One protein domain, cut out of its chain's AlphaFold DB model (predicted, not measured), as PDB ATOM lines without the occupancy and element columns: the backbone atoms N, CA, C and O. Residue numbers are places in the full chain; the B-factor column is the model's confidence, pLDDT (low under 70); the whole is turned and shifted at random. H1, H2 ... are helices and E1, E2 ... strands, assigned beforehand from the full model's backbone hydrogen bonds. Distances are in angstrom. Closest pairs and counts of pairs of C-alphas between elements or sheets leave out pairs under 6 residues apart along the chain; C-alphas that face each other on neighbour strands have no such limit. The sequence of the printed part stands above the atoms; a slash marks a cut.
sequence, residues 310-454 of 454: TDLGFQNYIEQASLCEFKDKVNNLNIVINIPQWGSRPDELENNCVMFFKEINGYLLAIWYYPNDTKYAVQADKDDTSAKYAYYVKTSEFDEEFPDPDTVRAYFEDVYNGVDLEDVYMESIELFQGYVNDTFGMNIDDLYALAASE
ATOM      1  N   THR A 310     -74.332 -42.869  94.276       89.12
ATOM      2  CA  THR A 310     -75.119 -42.684  93.045       89.12
ATOM      3  C   THR A 310     -74.320 -42.014  91.934       89.12
ATOM      4  O   THR A 310     -74.541 -42.320  90.764       89.12
ATOM      5  N   ASP A 311     -73.361 -41.155  92.284       85.75
ATOM      6  CA  ASP A 311     -72.490 -40.486  91.313       85.75
ATOM      7  C   ASP A 311     -71.453 -41.468  90.733       85.75
ATOM      8  O   ASP A 311     -70.981 -41.286  89.614       85.75
ATOM      9  N   LEU A 312     -71.164 -42.561  91.454       89.12
ATOM     10  CA  LEU A 312     -70.394 -43.717  90.976       89.12
ATOM     11  C   LEU A 312     -71.261 -44.742  90.214       89.12
ATOM     12  O   LEU A 312     -70.768 -45.788  89.795       89.12
ATOM     13  N   GLY A 313     -72.558 -44.474  90.032       90.81
ATOM     14  CA  GLY A 313     -73.484 -45.349  89.309       90.81
ATOM     15  C   GLY A 313     -74.137 -46.449  90.151       90.81
ATOM     16  O   GLY A 313     -74.784 -47.334  89.582       90.81
ATOM     17  N   PHE A 314     -74.010 -46.416  91.481       95.62
ATOM     18  CA  PHE A 314     -74.745 -47.337  92.352       95.62
ATOM     19  C   PHE A 314     -76.243 -47.018  92.352       95.62
ATOM     20  O   PHE A 314     -76.675 -45.864  92.363       95.62
ATOM     21  N   GLN A 315     -77.051 -48.070  92.391       95.56
ATOM     22  CA  GLN A 315     -78.491 -48.006  92.581       95.56
ATOM     23  C   GLN A 315     -78.819 -48.229  94.056       95.56
ATOM     24  O   GLN A 315     -78.328 -49.170  94.679       95.56
ATOM     25  N   ASN A 316     -79.657 -47.355  94.607       92.00
ATOM     26  CA  ASN A 316     -80.040 -47.388  96.011       92.00
ATOM     27  C   ASN A 316     -81.235 -48.330  96.230       92.00
ATOM     28  O   ASN A 316     -82.291 -48.155  95.616       92.00
ATOM     29  N   TYR A 317     -81.063 -49.297  97.130       92.25
ATOM     30  CA  TYR A 317     -82.097 -50.226  97.587       92.25
ATOM     31  C   TYR A 317     -82.162 -50.291  99.122       92.25
ATOM     32  O   TYR A 317     -82.522 -51.324  99.690       92.25
ATOM     33  N   ILE A 318     -81.790 -49.207  99.810       90.06
ATOM     34  CA  ILE A 318     -81.674 -49.153 101.276       90.06
ATOM     35  C   ILE A 318     -82.998 -49.534 101.947       90.06
ATOM     36  O   ILE A 318     -83.033 -50.414 102.797       90.06
ATOM     37  N   GLU A 319     -84.107 -48.942 101.510       88.50
ATOM     38  CA  GLU A 319     -85.425 -49.176 102.118       88.50
ATOM     39  C   GLU A 319     -85.979 -50.585 101.846       88.50
ATOM     40  O   GLU A 319     -86.785 -51.105 102.617       88.50
ATOM     41  N   GLN A 320     -85.594 -51.210 100.727       90.06
ATOM     42  CA  GLN A 320     -86.126 -52.516 100.322       90.06
ATOM     43  C   GLN A 320     -85.252 -53.684 100.782       90.06
ATOM     44  O   GLN A 320     -85.767 -54.778 101.012       90.06
ATOM     45  N   ALA A 321     -83.939 -53.472 100.842       90.06
ATOM     46  CA  ALA A 321     -82.950 -54.529 101.002       90.06
ATOM     47  C   ALA A 321     -81.701 -54.090 101.786       90.06
ATOM     48  O   ALA A 321     -80.745 -54.861 101.861       90.06
ATOM     49  N   SER A 322     -81.674 -52.880 102.351       94.38
ATOM     50  CA  SER A 322     -80.530 -52.362 103.109       94.38
ATOM     51  C   SER A 322     -79.220 -52.392 102.311       94.38
ATOM     52  O   SER A 322     -78.178 -52.717 102.861       94.38
ATOM     53  N   LEU A 323     -79.244 -52.114 101.003       95.25
ATOM     54  CA  LEU A 323     -78.025 -52.126 100.184       95.25
ATOM     55  C   LEU A 323     -77.981 -51.004  99.148       95.25
ATOM     56  O   LEU A 323     -79.017 -50.459  98.760       95.25
ATOM     57  N   CYS A 324     -76.781 -50.765  98.628       96.06
ATOM     58  CA  CYS A 324     -76.544 -50.115  97.342       96.06
ATOM     59  C   CYS A 324     -75.839 -51.100  96.399       96.06
ATOM     60  O   CYS A 324     -74.985 -51.867  96.839       96.06
ATOM     61  N   GLU A 325     -76.193 -51.101  95.112       96.94
ATOM     62  CA  GLU A 325     -75.661 -52.056  94.128       96.94
ATOM     63  C   GLU A 325     -75.199 -51.365  92.841       96.94
ATOM     64  O   GLU A 325     -75.949 -50.613  92.219       96.94
ATOM     65  N   PHE A 326     -73.985 -51.677  92.399       97.44
ATOM     66  CA  PHE A 326     -73.450 -51.321  91.090       97.44
ATOM     67  C   PHE A 326     -73.412 -52.567  90.197       97.44
ATOM     68  O   PHE A 326     -72.930 -53.616  90.618       97.44
ATOM     69  N   LYS A 327     -73.906 -52.458  88.956       96.38
ATOM     70  CA  LYS A 327     -73.911 -53.559  87.974       96.38
ATOM     71  C   LYS A 327     -73.118 -53.195  86.735       96.38
ATOM     72  O   LYS A 327     -73.561 -52.354  85.951       96.38
ATOM     73  N   ASP A 328     -72.049 -53.937  86.486       93.50
ATOM     74  CA  ASP A 328     -71.356 -53.931  85.209       93.50
ATOM     75  C   ASP A 328     -71.824 -55.107  84.347       93.50
ATOM     76  O   ASP A 328     -71.402 -56.257  84.486       93.50
ATOM     77  N   LYS A 329     -72.723 -54.795  83.412       90.38
ATOM     78  CA  LYS A 329     -73.250 -55.775  82.454       90.38
ATOM     79  C   LYS A 329     -72.222 -56.203  81.408       90.38
ATOM     80  O   LYS A 329     -72.401 -57.263  80.818       90.38
ATOM     81  N   VAL A 330     -71.205 -55.383  81.137       86.75
ATOM     82  CA  VAL A 330     -70.161 -55.693  80.152       86.75
ATOM     83  C   VAL A 330     -69.222 -56.747  80.727       86.75
ATOM     84  O   VAL A 330     -68.906 -57.717  80.044       86.75
ATOM     85  N   ASN A 331     -68.848 -56.597  81.999       86.81
ATOM     86  CA  ASN A 331     -67.941 -57.512  82.692       86.81
ATOM     87  C   ASN A 331     -68.641 -58.631  83.486       86.81
ATOM     88  O   ASN A 331     -67.949 -59.411  84.148       86.81
ATOM     89  N   ASN A 332     -69.977 -58.718  83.405       88.94
ATOM     90  CA  ASN A 332     -70.831 -59.655  84.150       88.94
ATOM     91  C   ASN A 332     -70.493 -59.689  85.651       88.94
ATOM     92  O   ASN A 332     -70.134 -60.729  86.207       88.94
ATOM     93  N   LEU A 333     -70.532 -58.510  86.272       94.38
ATOM     94  CA  LEU A 333     -70.050 -58.271  87.627       94.38
ATOM     95  C   LEU A 333     -71.000 -57.340  88.372       94.38
ATOM     96  O   LEU A 333     -71.578 -56.417  87.788       94.38
ATOM     97  N   ASN A 334     -71.140 -57.555  89.674       96.38
ATOM     98  CA  ASN A 334     -71.814 -56.616  90.558       96.38
ATOM     99  C   ASN A 334     -71.021 -56.364  91.842       96.38
ATOM    100  O   ASN A 334     -70.355 -57.248  92.381       96.38
ATOM    101  N   ILE A 335     -71.125 -55.128  92.326       98.12
ATOM    102  CA  ILE A 335     -70.619 -54.712  93.632       98.12
ATOM    103  C   ILE A 335     -71.811 -54.317  94.483       98.12
ATOM    104  O   ILE A 335     -72.656 -53.535  94.046       98.12
ATOM    105  N   VAL A 336     -71.878 -54.847  95.698       97.56
ATOM    106  CA  VAL A 336     -72.954 -54.563  96.648       97.56
ATOM    107  C   VAL A 336     -72.346 -54.023  97.931       97.56
ATOM    108  O   VAL A 336     -71.383 -54.577  98.443       97.56
ATOM    109  N   ILE A 337     -72.911 -52.949  98.468       97.38
ATOM    110  CA  ILE A 337     -72.483 -52.362  99.736       97.38
ATOM    111  C   ILE A 337     -73.642 -52.461 100.720       97.38
ATOM    112  O   ILE A 337     -74.769 -52.074 100.400       97.38
ATOM    113  N   ASN A 338     -73.355 -52.941 101.927       96.06
ATOM    114  CA  ASN A 338     -74.224 -52.782 103.088       96.06
ATOM    115  C   ASN A 338     -73.419 -52.166 104.231       96.06
ATOM    116  O   ASN A 338     -72.334 -52.643 104.563       96.06
ATOM    117  N   ILE A 339     -73.999 -51.151 104.866       94.81
ATOM    118  CA  ILE A 339     -73.488 -50.567 106.104       94.81
ATOM    119  C   ILE A 339     -74.538 -50.706 107.219       94.81
ATOM    120  O   ILE A 339     -75.739 -50.715 106.927       94.81
ATOM    121  N   PRO A 340     -74.133 -50.754 108.503       91.62
ATOM    122  CA  PRO A 340     -75.056 -50.927 109.628       91.62
ATOM    123  C   PRO A 340     -76.196 -49.901 109.687       91.62
ATOM    124  O   PRO A 340     -77.298 -50.218 110.133       91.62
ATOM    125  N   GLN A 341     -75.943 -48.670 109.238       91.88
ATOM    126  CA  GLN A 341     -76.886 -47.551 109.254       91.88
ATOM    127  C   GLN A 341     -78.113 -47.805 108.370       91.88
ATOM    128  O   GLN A 341     -79.184 -47.269 108.644       91.88
ATOM    129  N   TRP A 342     -77.975 -48.635 107.335       93.44
ATOM    130  CA  TRP A 342     -79.042 -48.956 106.384       93.44
ATOM    131  C   TRP A 342     -79.906 -50.140 106.825       93.44
ATOM    132  O   TRP A 342     -80.874 -50.487 106.148       93.44
ATOM    133  N   GLY A 343     -79.580 -50.748 107.967       90.94
ATOM    134  CA  GLY A 343     -80.235 -51.943 108.482       90.94
ATOM    135  C   GLY A 343     -79.509 -53.231 108.105       90.94
ATOM    136  O   GLY A 343     -78.456 -53.223 107.465       90.94
ATOM    137  N   SER A 344     -80.081 -54.347 108.549       92.00
ATOM    138  CA  SER A 344     -79.466 -55.664 108.414       92.00
ATOM    139  C   SER A 344     -80.051 -56.476 107.267       92.00
ATOM    140  O   SER A 344     -81.265 -56.493 107.050       92.00
ATOM    141  N   ARG A 345     -79.183 -57.211 106.575       91.25
ATOM    142  CA  ARG A 345     -79.549 -58.169 105.530       91.25
ATOM    143  C   ARG A 345     -79.859 -59.554 106.118       91.25
ATOM    144  O   ARG A 345     -79.358 -59.862 107.201       91.25
ATOM    145  N   PRO A 346     -80.672 -60.389 105.434       89.44
ATOM    146  CA  PRO A 346     -81.043 -61.721 105.925       89.44
ATOM    147  C   PRO A 346     -79.864 -62.683 106.100       89.44
ATOM    148  O   PRO A 346     -79.914 -63.531 106.986       89.44
ATOM    149  N   ASP A 347     -78.841 -62.563 105.254       89.12
ATOM    150  CA  ASP A 347     -77.591 -63.303 105.396       89.12
ATOM    151  C   ASP A 347     -76.601 -62.466 106.212       89.12
ATOM    152  O   ASP A 347     -76.250 -61.345 105.833       89.12
ATOM    153  N   GLU A 348     -76.163 -62.999 107.353       86.50
ATOM    154  CA  GLU A 348     -75.214 -62.331 108.245       86.50
ATOM    155  C   GLU A 348     -73.879 -62.033 107.550       86.50
ATOM    156  O   GLU A 348     -73.269 -61.005 107.845       86.50
ATOM    157  N   LEU A 349     -73.463 -62.857 106.580       87.62
ATOM    158  CA  LEU A 349     -72.235 -62.631 105.813       87.62
ATOM    159  C   LEU A 349     -72.321 -61.376 104.938       87.62
ATOM    160  O   LEU A 349     -71.301 -60.752 104.666       87.62
ATOM    161  N   GLU A 350     -73.521 -60.961 104.543       92.19
ATOM    162  CA  GLU A 350     -73.736 -59.786 103.693       92.19
ATOM    163  C   GLU A 350     -73.873 -58.480 104.489       92.19
ATOM    164  O   GLU A 350     -74.147 -57.425 103.917       92.19
ATOM    165  N   ASN A 351     -73.717 -58.524 105.814       93.31
ATOM    166  CA  ASN A 351     -73.829 -57.344 106.661       93.31
ATOM    167  C   ASN A 351     -72.474 -56.642 106.849       93.31
ATOM    168  O   ASN A 351     -71.453 -57.298 107.044       93.31
ATOM    169  N   ASN A 352     -72.477 -55.303 106.867       94.94
ATOM    170  CA  ASN A 352     -71.315 -54.458 107.181       94.94
ATOM    171  C   ASN A 352     -70.081 -54.793 106.310       94.94
ATOM    172  O   ASN A 352     -68.977 -55.006 106.818       94.94
ATOM    173  N   CYS A 353     -70.282 -54.886 104.994       97.19
ATOM    174  CA  CYS A 353     -69.241 -55.268 104.045       97.19
ATOM    175  C   CYS A 353     -69.447 -54.655 102.653       97.19
ATOM    176  O   CYS A 353     -70.537 -54.190 102.298       97.19
ATOM    177  N   VAL A 354     -68.373 -54.686 101.862       98.25
ATOM    178  CA  VAL A 354     -68.420 -54.511 100.407       98.25
ATOM    179  C   VAL A 354     -68.285 -55.886  99.770       98.25
ATOM    180  O   VAL A 354     -67.353 -56.628 100.073       98.25
ATOM    181  N   MET A 355     -69.217 -56.215  98.892       98.19
ATOM    182  CA  MET A 355     -69.303 -57.494  98.212       98.19
ATOM    183  C   MET A 355     -68.992 -57.331  96.737       98.19
ATOM    184  O   MET A 355     -69.415 -56.356  96.115       98.19
ATOM    185  N   PHE A 356     -68.323 -58.320  96.174       98.25
ATOM    186  CA  PHE A 356     -68.006 -58.420  94.763       98.25
ATOM    187  C   PHE A 356     -68.434 -59.790  94.271       98.25
ATOM    188  O   PHE A 356     -67.993 -60.799  94.824       98.25
ATOM    189  N   PHE A 357     -69.261 -59.831  93.229       97.38
ATOM    190  CA  PHE A 357     -69.578 -61.082  92.557       97.38
ATOM    191  C   PHE A 357     -69.260 -61.001  91.075       97.38
ATOM    192  O   PHE A 357     -69.561 -60.014  90.395       97.38
ATOM    193  N   LYS A 358     -68.640 -62.066  90.571       96.00
ATOM    194  CA  LYS A 358     -68.244 -62.186  89.173       96.00
ATOM    195  C   LYS A 358     -68.277 -63.643  88.745       96.00
ATOM    196  O   LYS A 358     -67.794 -64.516  89.456       96.00
ATOM    197  N   GLU A 359     -68.790 -63.898  87.550       93.88
ATOM    198  CA  GLU A 359     -68.651 -65.214  86.931       93.88
ATOM    199  C   GLU A 359     -67.319 -65.313  86.172       93.88
ATOM    200  O   GLU A 359     -67.015 -64.468  85.324       93.88
ATOM    201  N   ILE A 360     -66.526 -66.344  86.463       92.88
ATOM    202  CA  ILE A 360     -65.238 -66.615  85.813       92.88
ATOM    203  C   ILE A 360     -65.171 -68.106  85.486       92.88
ATOM    204  O   ILE A 360     -65.284 -68.944  86.371       92.88
ATOM    205  N   ASN A 361     -65.014 -68.458  84.205       91.88
ATOM    206  CA  ASN A 361     -64.857 -69.848  83.746       91.88
ATOM    207  C   ASN A 361     -65.927 -70.833  84.279       91.88
ATOM    208  O   ASN A 361     -65.657 -72.014  84.516       91.88
ATOM    209  N   GLY A 362     -67.164 -70.350  84.440       91.50
ATOM    210  CA  GLY A 362     -68.297 -71.125  84.956       91.50
ATOM    211  C   GLY A 362     -68.334 -71.274  86.481       91.50
ATOM    212  O   GLY A 362     -69.140 -72.053  86.980       91.50
ATOM    213  N   TYR A 363     -67.478 -70.552  87.205       94.94
ATOM    214  CA  TYR A 363     -67.529 -70.394  88.654       94.94
ATOM    215  C   TYR A 363     -68.148 -69.043  89.004       94.94
ATOM    216  O   TYR A 363     -67.816 -68.033  88.380       94.94
ATOM    217  N   LEU A 364     -69.002 -69.006  90.023       95.31
ATOM    218  CA  LEU A 364     -69.409 -67.763  90.671       95.31
ATOM    219  C   LEU A 364     -68.392 -67.441  91.766       95.31
ATOM    220  O   LEU A 364     -68.375 -68.094  92.806       95.31
ATOM    221  N   LEU A 365     -67.545 -66.444  91.521       96.44
ATOM    222  CA  LEU A 365     -66.651 -65.878  92.521       96.44
ATOM    223  C   LEU A 365     -67.426 -64.846  93.344       96.44
ATOM    224  O   LEU A 365     -67.981 -63.904  92.778       96.44
ATOM    225  N   ALA A 366     -67.440 -65.019  94.661       97.25
ATOM    226  CA  ALA A 366     -68.030 -64.118  95.635       97.25
ATOM    227  C   ALA A 366     -66.964 -63.702  96.656       97.25
ATOM    228  O   ALA A 366     -66.295 -64.548  97.254       97.25
ATOM    229  N   ILE A 367     -66.787 -62.398  96.848       98.12
ATOM    230  CA  ILE A 367     -65.815 -61.841  97.789       98.12
ATOM    231  C   ILE A 367     -66.532 -60.856  98.701       98.12
ATOM    232  O   ILE A 367     -67.169 -59.925  98.217       98.12
ATOM    233  N   TRP A 368     -66.378 -61.027 100.009       98.19
ATOM    234  CA  TRP A 368     -66.836 -60.092 101.031       98.19
ATOM    235  C   TRP A 368     -65.624 -59.453 101.691       98.19
ATOM    236  O   TRP A 368     -64.809 -60.144 102.303       98.19
ATOM    237  N   TYR A 369     -65.510 -58.134 101.600       98.25
ATOM    238  CA  TYR A 369     -64.544 -57.370 102.373       98.25
ATOM    239  C   TYR A 369     -65.233 -56.721 103.569       98.25
ATOM    240  O   TYR A 369     -66.173 -55.944 103.399       98.25
ATOM    241  N   TYR A 370     -64.748 -57.037 104.770       97.00
ATOM    242  CA  TYR A 370     -65.217 -56.496 106.045       97.00
ATOM    243  C   TYR A 370     -64.207 -55.455 106.551       97.00
ATOM    244  O   TYR A 370     -63.200 -55.839 107.156       97.00
ATOM    245  N   PRO A 371     -64.448 -54.143 106.359       92.19
ATOM    246  CA  PRO A 371     -63.459 -53.107 106.676       92.19
ATOM    247  C   PRO A 371     -63.104 -53.051 108.166       92.19
ATOM    248  O   PRO A 371     -61.941 -52.909 108.535       92.19
ATOM    249  N   ASN A 372     -64.092 -53.252 109.046       89.69
ATOM    250  CA  ASN A 372     -63.881 -53.235 110.500       89.69
ATOM    251  C   ASN A 372     -62.955 -54.368 110.976       89.69
ATOM    252  O   ASN A 372     -62.145 -54.176 111.889       89.69
ATOM    253  N   ASP A 373     -63.050 -55.527 110.326       91.75
ATOM    254  CA  ASP A 373     -62.249 -56.707 110.646       91.75
ATOM    255  C   ASP A 373     -60.970 -56.775 109.805       91.75
ATOM    256  O   ASP A 373     -60.084 -57.580 110.097       91.75
ATOM    257  N   THR A 374     -60.831 -55.901 108.797       92.75
ATOM    258  CA  THR A 374     -59.744 -55.906 107.805       92.75
ATOM    259  C   THR A 374     -59.553 -57.307 107.217       92.75
ATOM    260  O   THR A 374     -58.460 -57.879 107.263       92.75
ATOM    261  N   LYS A 375     -60.662 -57.892 106.752       96.31
ATOM    262  CA  LYS A 375     -60.765 -59.303 106.363       96.31
ATOM    263  C   LYS A 375     -61.466 -59.444 105.018       96.31
ATOM    264  O   LYS A 375     -62.531 -58.860 104.826       96.31
ATOM    265  N   TYR A 376     -60.914 -60.279 104.145       98.00
ATOM    266  CA  TYR A 376     -61.613 -60.799 102.973       98.00
ATOM    267  C   TYR A 376     -62.125 -62.204 103.284       98.00
ATOM    268  O   TYR A 376     -61.375 -63.024 103.804       98.00
ATOM    269  N   ALA A 377     -63.382 -62.490 102.969       97.69
ATOM    270  CA  ALA A 377     -63.877 -63.850 102.800       97.69
ATOM    271  C   ALA A 377     -64.088 -64.075 101.304       97.69
ATOM    272  O   ALA A 377     -64.716 -63.250 100.644       97.69
ATOM    273  N   VAL A 378     -63.537 -65.156 100.769       98.06
ATOM    274  CA  VAL A 378     -63.561 -65.458  99.340       98.06
ATOM    275  C   VAL A 378     -64.173 -66.833  99.153       98.06
ATOM    276  O   VAL A 378     -63.765 -67.791  99.806       98.06
ATOM    277  N   GLN A 379     -65.146 -66.932  98.256       97.25
ATOM    278  CA  GLN A 379     -65.826 -68.169  97.909       97.25
ATOM    279  C   GLN A 379     -65.937 -68.288  96.396       97.25
ATOM    280  O   GLN A 379     -66.220 -67.315  95.702       97.25
ATOM    281  N   ALA A 380     -65.746 -69.497  95.892       97.00
ATOM    282  CA  ALA A 380     -66.063 -69.854  94.525       97.00
ATOM    283  C   ALA A 380     -67.073 -71.003  94.537       97.00
ATOM    284  O   ALA A 380     -66.851 -72.030  95.185       97.00
ATOM    285  N   ASP A 381     -68.161 -70.841  93.790       96.00
ATOM    286  CA  ASP A 381     -69.225 -71.835  93.651       96.00
ATOM    287  C   ASP A 381     -69.302 -72.344  92.212       96.00
ATOM    288  O   ASP A 381     -69.196 -71.572  91.257       96.00
ATOM    289  N   LYS A 382     -69.510 -73.653  92.049       94.88
ATOM    290  CA  LYS A 382     -69.787 -74.280  90.753       94.88
ATOM    291  C   LYS A 382     -70.625 -75.527  90.960       94.88
ATOM    292  O   LYS A 382     -70.264 -76.403  91.748       94.88
ATOM    293  N   ASP A 383     -71.730 -75.598  90.226       92.25
ATOM    294  CA  ASP A 383     -72.750 -76.633  90.384       92.25
ATOM    295  C   ASP A 383     -73.170 -76.774  91.865       92.25
ATOM    296  O   ASP A 383     -73.596 -75.796  92.474       92.25
ATOM    297  N   ASP A 384     -73.029 -77.967  92.452       91.06
ATOM    298  CA  ASP A 384     -73.372 -78.259  93.853       91.06
ATOM    299  C   ASP A 384     -72.144 -78.239  94.792       91.06
ATOM    300  O   ASP A 384     -72.201 -78.758  95.912       91.06
ATOM    301  N   THR A 385     -71.007 -77.698  94.338       94.81
ATOM    302  CA  THR A 385     -69.751 -77.649  95.103       94.81
ATOM    303  C   THR A 385     -69.265 -76.225  95.334       94.81
ATOM    304  O   THR A 385     -69.516 -75.328  94.529       94.81
ATOM    305  N   SER A 386     -68.549 -76.034  96.442       95.81
ATOM    306  CA  SER A 386     -67.971 -74.753  96.821       95.81
ATOM    307  C   SER A 386     -66.604 -74.924  97.469       95.81
ATOM    308  O   SER A 386     -66.339 -75.923  98.149       95.81
ATOM    309  N   ALA A 387     -65.747 -73.929  97.267       97.50
ATOM    310  CA  ALA A 387     -64.497 -73.771  97.989       97.50
ATOM    311  C   ALA A 387     -64.393 -72.341  98.516       97.50
ATOM    312  O   ALA A 387     -64.809 -71.397  97.842       97.50
ATOM    313  N   LYS A 388     -63.847 -72.172  99.719       97.38
ATOM    314  CA  LYS A 388     -63.684 -70.849 100.328       97.38
ATOM    315  C   LYS A 388     -62.443 -70.751 101.199       97.38
ATOM    316  O   LYS A 388     -61.926 -71.772 101.648       97.38
ATOM    317  N   TYR A 389     -62.020 -69.521 101.445       97.69
ATOM    318  CA  TYR A 389     -60.979 -69.149 102.397       97.69
ATOM    319  C   TYR A 389     -61.231 -67.730 102.918       97.69
ATOM    320  O   TYR A 389     -62.014 -66.963 102.349       97.69
ATOM    321  N   ALA A 390     -60.549 -67.368 103.995       97.62
ATOM    322  CA  ALA A 390     -60.454 -66.009 104.493       97.62
ATOM    323  C   ALA A 390     -59.007 -65.516 104.410       97.62
ATOM    324  O   ALA A 390     -58.068 -66.292 104.568       97.62
ATOM    325  N   TYR A 391     -58.835 -64.217 104.184       97.50
ATOM    326  CA  TYR A 391     -57.550 -63.530 104.261       97.50
ATOM    327  C   TYR A 391     -57.634 -62.379 105.261       97.50
ATOM    328  O   TYR A 391     -58.483 -61.487 105.134       97.50
ATOM    329  N   TYR A 392     -56.738 -62.381 106.245       96.25
ATOM    330  CA  TYR A 392     -56.652 -61.348 107.272       96.25
ATOM    331  C   TYR A 392     -55.527 -60.374 106.937       96.25
ATOM    332  O   TYR A 392     -54.347 -60.678 107.099       96.25
ATOM    333  N   VAL A 393     -55.891 -59.155 106.537       92.31
ATOM    334  CA  VAL A 393     -54.935 -58.145 106.051       92.31
ATOM    335  C   VAL A 393     -53.891 -57.793 107.115       92.31
ATOM    336  O   VAL A 393     -52.725 -57.582 106.798       92.31
ATOM    337  N   LYS A 394     -54.291 -57.751 108.394       91.12
ATOM    338  CA  LYS A 394     -53.403 -57.382 109.512       91.12
ATOM    339  C   LYS A 394     -52.286 -58.386 109.779       91.12
ATOM    340  O   LYS A 394     -51.223 -57.971 110.237       91.12
ATOM    341  N   THR A 395     -52.544 -59.676 109.587       93.88
ATOM    342  CA  THR A 395     -51.566 -60.742 109.858       93.88
ATOM    343  C   THR A 395     -50.951 -61.302 108.581       93.88
ATOM    344  O   THR A 395     -49.929 -61.975 108.666       93.88
ATOM    345  N   SER A 396     -51.520 -60.975 107.415       92.81
ATOM    346  CA  SER A 396     -51.161 -61.553 106.117       92.81
ATOM    347  C   SER A 396     -51.290 -63.079 106.113       92.81
ATOM    348  O   SER A 396     -50.458 -63.783 105.548       92.81
ATOM    349  N   GLU A 397     -52.330 -63.589 106.777       93.88
ATOM    350  CA  GLU A 397     -52.597 -65.020 106.923       93.88
ATOM    351  C   GLU A 397     -53.874 -65.422 106.183       93.88
ATOM    352  O   GLU A 397     -54.867 -64.683 106.180       93.88
ATOM    353  N   PHE A 398     -53.832 -66.621 105.604       93.06
ATOM    354  CA  PHE A 398     -54.998 -67.336 105.100       93.06
ATOM    355  C   PHE A 398     -55.499 -68.318 106.163       93.06
ATOM    356  O   PHE A 398     -54.691 -68.945 106.850       93.06
ATOM    357  N   ASP A 399     -56.816 -68.427 106.303       94.00
ATOM    358  CA  ASP A 399     -57.485 -69.367 107.213       94.00
ATOM    359  C   ASP A 399     -58.895 -69.674 106.672       94.00
ATOM    360  O   ASP A 399     -59.269 -69.250 105.576       94.00
ATOM    361  N   GLU A 400     -59.707 -70.387 107.451       94.00
ATOM    362  CA  GLU A 400     -61.084 -70.765 107.128       94.00
ATOM    363  C   GLU A 400     -61.206 -71.539 105.799       94.00
ATOM    364  O   GLU A 400     -62.265 -71.523 105.161       94.00
ATOM    365  N   GLU A 401     -60.139 -72.235 105.383       96.69
ATOM    366  CA  GLU A 401     -60.148 -73.023 104.153       96.69
ATOM    367  C   GLU A 401     -61.165 -74.161 104.239       96.69
ATOM    368  O   GLU A 401     -61.173 -74.971 105.172       96.69
ATOM    369  N   PHE A 402     -62.025 -74.246 103.230       96.44
ATOM    370  CA  PHE A 402     -63.025 -75.295 103.118       96.44
ATOM    371  C   PHE A 402     -63.149 -75.765 101.664       96.44
ATOM    372  O   PHE A 402     -63.237 -74.918 100.775       96.44
ATOM    373  N   PRO A 403     -63.233 -77.085 101.406       95.44
ATOM    374  CA  PRO A 403     -63.294 -78.170 102.398       95.44
ATOM    375  C   PRO A 403     -61.945 -78.514 103.048       95.44
ATOM    376  O   PRO A 403     -61.927 -78.975 104.188       95.44
ATOM    377  N   ASP A 404     -60.840 -78.268 102.347       95.75
ATOM    378  CA  ASP A 404     -59.461 -78.423 102.810       95.75
ATOM    379  C   ASP A 404     -58.517 -77.588 101.912       95.75
ATOM    380  O   ASP A 404     -58.914 -77.240 100.794       95.75
ATOM    381  N   PRO A 405     -57.286 -77.262 102.353       92.75
ATOM    382  CA  PRO A 405     -56.395 -76.360 101.617       92.75
ATOM    383  C   PRO A 405     -56.023 -76.822 100.200       92.75
ATOM    384  O   PRO A 405     -55.942 -75.995  99.292       92.75
ATOM    385  N   ASP A 406     -55.820 -78.128  99.988       92.12
ATOM    386  CA  ASP A 406     -55.439 -78.662  98.674       92.12
ATOM    387  C   ASP A 406     -56.604 -78.532  97.687       92.12
ATOM    388  O   ASP A 406     -56.416 -78.103  96.545       92.12
ATOM    389  N   THR A 407     -57.823 -78.841  98.145       93.25
ATOM    390  CA  THR A 407     -59.038 -78.655  97.349       93.25
ATOM    391  C   THR A 407     -59.282 -77.180  97.046       93.25
ATOM    392  O   THR A 407     -59.607 -76.859  95.907       93.25
ATOM    393  N   VAL A 408     -59.098 -76.277  98.018       94.25
ATOM    394  CA  VAL A 408     -59.254 -74.830  97.795       94.25
ATOM    395  C   VAL A 408     -58.283 -74.343  96.723       94.25
ATOM    396  O   VAL A 408     -58.728 -73.738  95.751       94.25
ATOM    397  N   ARG A 409     -56.986 -74.661  96.835       91.56
ATOM    398  CA  ARG A 409     -55.989 -74.275  95.825       91.56
ATOM    399  C   ARG A 409     -56.385 -74.758  94.427       91.56
ATOM    400  O   ARG A 409     -56.443 -73.942  93.514       91.56
ATOM    401  N   ALA A 410     -56.724 -76.039  94.276       90.75
ATOM    402  CA  ALA A 410     -57.140 -76.594  92.986       90.75
ATOM    403  C   ALA A 410     -58.397 -75.901  92.427       90.75
ATOM    404  O   ALA A 410     -58.499 -75.651  91.228       90.75
ATOM    405  N   TYR A 411     -59.346 -75.548  93.297       92.94
ATOM    406  CA  TYR A 411     -60.578 -74.880  92.892       92.94
ATOM    407  C   TYR A 411     -60.318 -73.478  92.338       92.94
ATOM    408  O   TYR A 411     -60.873 -73.115  91.304       92.94
ATOM    409  N   PHE A 412     -59.460 -72.691  92.995       93.44
ATOM    410  CA  PHE A 412     -59.117 -71.351  92.519       93.44
ATOM    411  C   PHE A 412     -58.154 -71.384  91.321       93.44
ATOM    412  O   PHE A 412     -58.265 -70.530  90.445       93.44
ATOM    413  N   GLU A 413     -57.299 -72.403  91.189       92.62
ATOM    414  CA  GLU A 413     -56.571 -72.657  89.937       92.62
ATOM    415  C   GLU A 413     -57.555 -72.867  88.771       92.62
ATOM    416  O   GLU A 413     -57.402 -72.251  87.714       92.62
ATOM    417  N   ASP A 414     -58.616 -73.658  88.968       92.75
ATOM    418  CA  ASP A 414     -59.653 -73.873  87.953       92.75
ATOM    419  C   ASP A 414     -60.470 -72.604  87.648       92.75
ATOM    420  O   ASP A 414     -60.789 -72.354  86.478       92.75
ATOM    421  N   VAL A 415     -60.779 -71.774  88.659       93.69
ATOM    422  CA  VAL A 415     -61.432 -70.458  88.474       93.69
ATOM    423  C   VAL A 415     -60.647 -69.625  87.464       93.69
ATOM    424  O   VAL A 415     -61.239 -69.059  86.544       93.69
ATOM    425  N   TYR A 416     -59.318 -69.614  87.564       91.56
ATOM    426  CA  TYR A 416     -58.436 -68.862  86.670       91.56
ATOM    427  C   TYR A 416     -57.906 -69.689  85.484       91.56
ATOM    428  O   TYR A 416     -56.992 -69.250  84.794       91.56
ATOM    429  N   ASN A 417     -58.513 -70.844  85.174       87.00
ATOM    430  CA  ASN A 417     -58.163 -71.719  84.042       87.00
ATOM    431  C   ASN A 417     -56.694 -72.201  84.046       87.00
ATOM    432  O   ASN A 417     -56.047 -72.267  82.998       87.00
ATOM    433  N   GLY A 418     -56.166 -72.531  85.226       68.38
ATOM    434  CA  GLY A 418     -54.826 -73.089  85.409       68.38
ATOM    435  C   GLY A 418     -53.697 -72.138  85.010       68.38
ATOM    436  O   GLY A 418     -52.638 -72.598  84.582       68.38
ATOM    437  N   VAL A 419     -53.936 -70.823  85.076       74.06
ATOM    438  CA  VAL A 419     -52.885 -69.811  84.914       74.06
ATOM    439  C   VAL A 419     -51.814 -70.033  85.984       74.06
ATOM    440  O   VAL A 419     -52.127 -70.321  87.135       74.06
ATOM    441  N   ASP A 420     -50.548 -69.911  85.581       73.00
ATOM    442  CA  ASP A 420     -49.402 -69.949  86.493       73.00
ATOM    443  C   ASP A 420     -49.386 -68.646  87.304       73.00
ATOM    444  O   ASP A 420     -48.845 -67.628  86.867       73.00
ATOM    445  N   LEU A 421     -50.105 -68.657  88.425       75.31
ATOM    446  CA  LEU A 421     -50.214 -67.544  89.359       75.31
ATOM    447  C   LEU A 421     -49.135 -67.679  90.432       75.31
ATOM    448  O   LEU A 421     -48.925 -68.763  90.976       75.31
ATOM    449  N   GLU A 422     -48.481 -66.567  90.769       77.69
ATOM    450  CA  GLU A 422     -47.497 -66.536  91.857       77.69
ATOM    451  C   GLU A 422     -48.158 -66.865  93.209       77.69
ATOM    452  O   GLU A 422     -47.599 -67.632  93.996       77.69
ATOM    453  N   ASP A 423     -49.380 -66.363  93.433       85.56
ATOM    454  CA  ASP A 423     -50.241 -66.745  94.554       85.56
ATOM    455  C   ASP A 423     -51.728 -66.761  94.153       85.56
ATOM    456  O   ASP A 423     -52.382 -65.727  94.013       85.56
ATOM    457  N   VAL A 424     -52.282 -67.968  94.015       83.88
ATOM    458  CA  VAL A 424     -53.684 -68.193  93.632       83.88
ATOM    459  C   VAL A 424     -54.693 -67.565  94.607       83.88
ATOM    460  O   VAL A 424     -55.801 -67.205  94.205       83.88
ATOM    461  N   TYR A 425     -54.336 -67.418  95.888       87.88
ATOM    462  CA  TYR A 425     -55.239 -66.849  96.889       87.88
ATOM    463  C   TYR A 425     -55.306 -65.321  96.798       87.88
ATOM    464  O   TYR A 425     -56.345 -64.728  97.107       87.88
ATOM    465  N   MET A 426     -54.227 -64.667  96.373       93.62
ATOM    466  CA  MET A 426     -54.206 -63.210  96.246       93.62
ATOM    467  C   MET A 426     -54.894 -62.720  94.976       93.62
ATOM    468  O   MET A 426     -55.519 -61.664  95.022       93.62
ATOM    469  N   GLU A 427     -54.896 -63.510  93.901       94.06
ATOM    470  CA  GLU A 427     -55.483 -63.122  92.609       94.06
ATOM    471  C   GLU A 427     -56.933 -62.617  92.732       94.06
ATOM    472  O   GLU A 427     -57.290 -61.579  92.183       94.06
ATOM    473  N   SER A 428     -57.776 -63.293  93.521       94.81
ATOM    474  CA  SER A 428     -59.169 -62.862  93.737       94.81
ATOM    475  C   SER A 428     -59.265 -61.512  94.451       94.81
ATOM    476  O   SER A 428     -60.136 -60.696  94.144       94.81
ATOM    477  N   ILE A 429     -58.371 -61.266  95.409       96.12
ATOM    478  CA  ILE A 429     -58.335 -60.029  96.192       96.12
ATOM    479  C   ILE A 429     -57.819 -58.883  95.318       96.12
ATOM    480  O   ILE A 429     -58.424 -57.811  95.299       96.12
ATOM    481  N   GLU A 430     -56.749 -59.122  94.561       95.31
ATOM    482  CA  GLU A 430     -56.169 -58.160  93.622       95.31
ATOM    483  C   GLU A 430     -57.149 -57.813  92.499       95.31
ATOM    484  O   GLU A 430     -57.307 -56.638  92.170       95.31
ATOM    485  N   LEU A 431     -57.898 -58.796  91.987       94.88
ATOM    486  CA  LEU A 431     -58.980 -58.575  91.029       94.88
ATOM    487  C   LEU A 431     -60.039 -57.612  91.581       94.88
ATOM    488  O   LEU A 431     -60.457 -56.687  90.884       94.88
ATOM    489  N   PHE A 432     -60.482 -57.814  92.824       97.31
ATOM    490  CA  PHE A 432     -61.482 -56.946  93.442       97.31
ATOM    491  C   PHE A 432     -60.932 -55.532  93.687       97.31
ATOM    492  O   PHE A 432     -61.564 -54.545  93.303       97.31
ATOM    493  N   GLN A 433     -59.741 -55.422  94.279       96.12
ATOM    494  CA  GLN A 433     -59.095 -54.136  94.552       96.12
ATOM    495  C   GLN A 433     -58.821 -53.348  93.270       96.12
ATOM    496  O   GLN A 433     -59.187 -52.175  93.186       96.12
ATOM    497  N   GLY A 434     -58.232 -54.004  92.268       93.38
ATOM    498  CA  GLY A 434     -57.948 -53.421  90.962       93.38
ATOM    499  C   GLY A 434     -59.222 -52.944  90.280       93.38
ATOM    500  O   GLY A 434     -59.291 -51.800  89.846       93.38
ATOM    501  N   TYR A 435     -60.282 -53.756  90.292       96.06
ATOM    502  CA  TYR A 435     -61.557 -53.358  89.701       96.06
ATOM    503  C   TYR A 435     -62.161 -52.114  90.374       96.06
ATOM    504  O   TYR A 435     -62.624 -51.205  89.682       96.06
ATOM    505  N   VAL A 436     -62.167 -52.051  91.711       95.12
ATOM    506  CA  VAL A 436     -62.695 -50.891  92.457       95.12
ATOM    507  C   VAL A 436     -61.868 -49.638  92.175       95.12
ATOM    508  O   VAL A 436     -62.443 -48.586  91.889       95.12
ATOM    509  N   ASN A 437     -60.541 -49.763  92.163       89.69
ATOM    510  CA  ASN A 437     -59.640 -48.666  91.833       89.69
ATOM    511  C   ASN A 437     -59.840 -48.163  90.398       89.69
ATOM    512  O   ASN A 437     -60.020 -46.967  90.185       89.69
ATOM    513  N   ASP A 438     -59.874 -49.061  89.420       88.06
ATOM    514  CA  ASP A 438     -59.960 -48.690  88.007       88.06
ATOM    515  C   ASP A 438     -61.340 -48.130  87.641       88.06
ATOM    516  O   ASP A 438     -61.453 -47.248  86.788       88.06
ATOM    517  N   THR A 439     -62.398 -48.615  88.302       90.56
ATOM    518  CA  THR A 439     -63.777 -48.183  88.033       90.56
ATOM    519  C   THR A 439     -64.126 -46.885  88.759       90.56
ATOM    520  O   THR A 439     -64.775 -46.015  88.179       90.56
ATOM    521  N   PHE A 440     -63.719 -46.741  90.025       88.56
ATOM    522  CA  PHE A 440     -64.174 -45.647  90.892       88.56
ATOM    523  C   PHE A 440     -63.068 -44.669  91.305       88.56
ATOM    524  O   PHE A 440     -63.372 -43.628  91.886       88.56
ATOM    525  N   GLY A 441     -61.802 -44.965  91.000       83.12
ATOM    526  CA  GLY A 441     -60.660 -44.115  91.344       83.12
ATOM    527  C   GLY A 441     -60.361 -44.050  92.844       83.12
ATOM    528  O   GLY A 441     -59.821 -43.047  93.306       83.12
ATOM    529  N   MET A 442     -60.754 -45.070  93.611       90.19
ATOM    530  CA  MET A 442     -60.563 -45.151  95.064       90.19
ATOM    531  C   MET A 442     -60.354 -46.600  95.511       90.19
ATOM    532  O   MET A 442     -60.631 -47.526  94.753       90.19
ATOM    533  N   ASN A 443     -59.882 -46.813  96.740       92.69
ATOM    534  CA  ASN A 443     -59.788 -48.156  97.317       92.69
ATOM    535  C   ASN A 443     -61.126 -48.590  97.962       92.69
ATOM    536  O   ASN A 443     -62.075 -47.811  98.068       92.69
ATOM    537  N   ILE A 444     -61.212 -49.855  98.388       95.94
ATOM    538  CA  ILE A 444     -62.447 -50.437  98.943       95.94
ATOM    539  C   ILE A 444     -62.823 -49.801 100.295       95.94
ATOM    540  O   ILE A 444     -64.010 -49.627 100.573       95.94
ATOM    541  N   ASP A 445     -61.841 -49.420 101.123       94.81
ATOM    542  CA  ASP A 445     -62.095 -48.735 102.398       94.81
ATOM    543  C   ASP A 445     -62.715 -47.348 102.172       94.81
ATOM    544  O   ASP A 445     -63.695 -47.001 102.830       94.81
ATOM    545  N   ASP A 446     -62.206 -46.586 101.202       91.56
ATOM    546  CA  ASP A 446     -62.742 -45.278 100.814       91.56
ATOM    547  C   ASP A 446     -64.149 -45.407 100.218       91.56
ATOM    548  O   ASP A 446     -65.032 -44.616 100.552       91.56
ATOM    549  N   LEU A 447     -64.399 -46.439  99.404       94.62
ATOM    550  CA  LEU A 447     -65.735 -46.734  98.873       94.62
ATOM    551  C   LEU A 447     -66.734 -47.057  99.999       94.62
ATOM    552  O   LEU A 447     -67.879 -46.598  99.973       94.62
ATOM    553  N   TYR A 448     -66.309 -47.818 101.009       95.31
ATOM    554  CA  TYR A 448     -67.126 -48.104 102.187       95.31
ATOM    555  C   TYR A 448     -67.343 -46.862 103.063       95.31
ATOM    556  O   TYR A 448     -68.447 -46.628 103.557       95.31
ATOM    557  N   ALA A 449     -66.313 -46.036 103.249       92.31
ATOM    558  CA  ALA A 449     -66.407 -44.790 104.003       92.31
ATOM    559  C   ALA A 449     -67.337 -43.779 103.319       92.31
ATOM    560  O   ALA A 449     -68.125 -43.122 104.000       92.31
ATOM    561  N   LEU A 450     -67.299 -43.707 101.985       91.50
ATOM    562  CA  LEU A 450     -68.226 -42.920 101.178       91.50
ATOM    563  C   LEU A 450     -69.672 -43.345 101.451       91.50
ATOM    564  O   LEU A 450     -70.500 -42.495 101.773       91.50
ATOM    565  N   ALA A 451     -69.947 -44.653 101.420       90.94
ATOM    566  CA  ALA A 451     -71.254 -45.202 101.775       90.94
ATOM    567  C   ALA A 451     -71.697 -44.783 103.185       90.94
ATOM    568  O   ALA A 451     -72.838 -44.383 103.384       90.94
ATOM    569  N   ALA A 452     -70.785 -44.836 104.160       86.81
ATOM    570  CA  ALA A 452     -71.057 -44.465 105.549       86.81
ATOM    571  C   ALA A 452     -71.236 -42.957 105.790       86.81
ATOM    572  O   ALA A 452     -71.647 -42.567 106.888       86.81
ATOM    573  N   SER A 453     -70.900 -42.125 104.803       80.88
ATOM    574  CA  SER A 453     -71.045 -40.667 104.855       80.88
ATOM    575  C   SER A 453     -72.336 -40.143 104.216       80.88
ATOM    576  O   SER A 453     -72.657 -38.967 104.414       80.88
ATOM    577  N   GLU A 454     -73.066 -41.001 103.489       70.88
ATOM    578  CA  GLU A 454     -74.445 -40.749 103.038       70.88
ATOM    579  C   GLU A 454     -75.444 -40.864 104.196       70.88
ATOM    580  O   GLU A 454     -76.359 -40.004 104.255       70.88
TER     581      GLU A 454
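Overview. This is residues 310 to 454 of the 454 residues of an uncharacterized protein of Firmicutes bacterium HGW-Firmicutes-12 (UniProt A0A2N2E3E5). What would one see first? One twisted sheet of eight strands, E1 to E8, has H2, H3 and H4 over one face, a well-formed pair of two layers, helices on one face of a sheet. H3, the longest helix, crosses E4 and E5, with H2 over E6, E7 and E8 and H4 over E3 and E4. What is it made of? The printed part has 145 residues, with eight named strands and four named helices in the order E1 H1 E2 E3 E4 E5 E6 E7 E8 H2 H3 H4. The sheet runs E1 E2 E3 E4 E5 E6 E7 E8, all antiparallel, and the class is mixed, helices and strands. How big is it? It is compact, with a radius of gyration of the C-alphas of 15.1 A and spans of 42 by 32 by 30 A.

Arrangement. How does the sheet begin? The edge strand E1, residues 315 to 317, is antiparallel to E2, residues 323 to 328, at 148 degrees, with N 315 and O 325 within hydrogen-bond range at 2.8 A. H1, residues 318 to 321, is only just on the sheet, with 5 pairs of C-alphas within 10 A, and only grazes it. How does the sheet go on? E2, E3 (333 to 338), E4 (353 to 360), E5 (363 to 370), E6 (375 to 382), E7 (385 to 392) and the edge strand E8 (397 to 402) form a meander, each strand the antiparallel neighbour of the one before. Within hydrogen-bond range are N 326 and O 335 of E2 and E3 at 2.8 A, N 336 and O 355 of E3 and E4 at 2.9 A, and N 356 and O 367 of E4 and E5 at 2.8 A. So are N 366 and O 379 of E5 and E6 at 2.8 A, N 378 and O 389 of E6 and E7 at 2.8 A, and N 390 and O 399 of E7 and E8 at 2.8 A. How do the larger helices stand to the sheet? H2, residues 405 to 415, runs across the strands at a height of 8.0 A over the sheet, at 67 degrees to E6 on the local plane; its closest C-alphas with E7 are Val 408 and Ala 387, 5.4 A. On the same face, H3, residues 424 to 440, runs across at a height of 9.3 A, at 72 degrees to E5 on the local plane; its closest C-alphas with E4 are Phe 432 and Phe 356, 6.8 A. H4, residues 444 to 453, also on that face at a height of 9.3 A, runs slantwise at 46 degrees to E4 on the local plane; their closest C-alphas are Tyr 448 and Val 354, 6.8 A. How do the helices meet? H3 touches H2 with residues 424 to 425 alone, the closest C-alphas being Phe 412 and Val 424 at 6.4 A, at a steep tilt of 45 degrees, the same way. H3 only just touches H4, with 3 pairs of C-alphas within 8 A, through its residues 433 to 437 alone; the closest are Val 436 and Ile 444 at 6.5 A, at a steep tilt of 48 degrees, the same way, while H2 and H4 are apart. Every O i to N i+4 pair is within hydrogen-bond range in H2 and H4 and 11 of 13 are in H3, while H1 is too short for such a pair.

Along the chain. Where do the elements begin and end? E1 begins at C-alpha 315, (-78.491, -48.006, 92.581), and H4 ends at C-alpha 453, (-71.045, -40.667, 104.855). Which are long? From first to last C-alpha, H3 measures 25.0 A, E7 24.2 A, E6 23.4 A, E5 22.4 A and E4 21.8 A.

Size, cuts and confidence. How far does it reach? The two C-alphas farthest apart, those of Glu 319 and Asp 420, are 44.4 A apart. Is it whole, and how sure? The printed part has no cut and ends at the chain's last residue, 454; the link from E3 to E4 is long, with 14 residues. The mean pLDDT of the printed part is 92.5, and residue 418 is under 70.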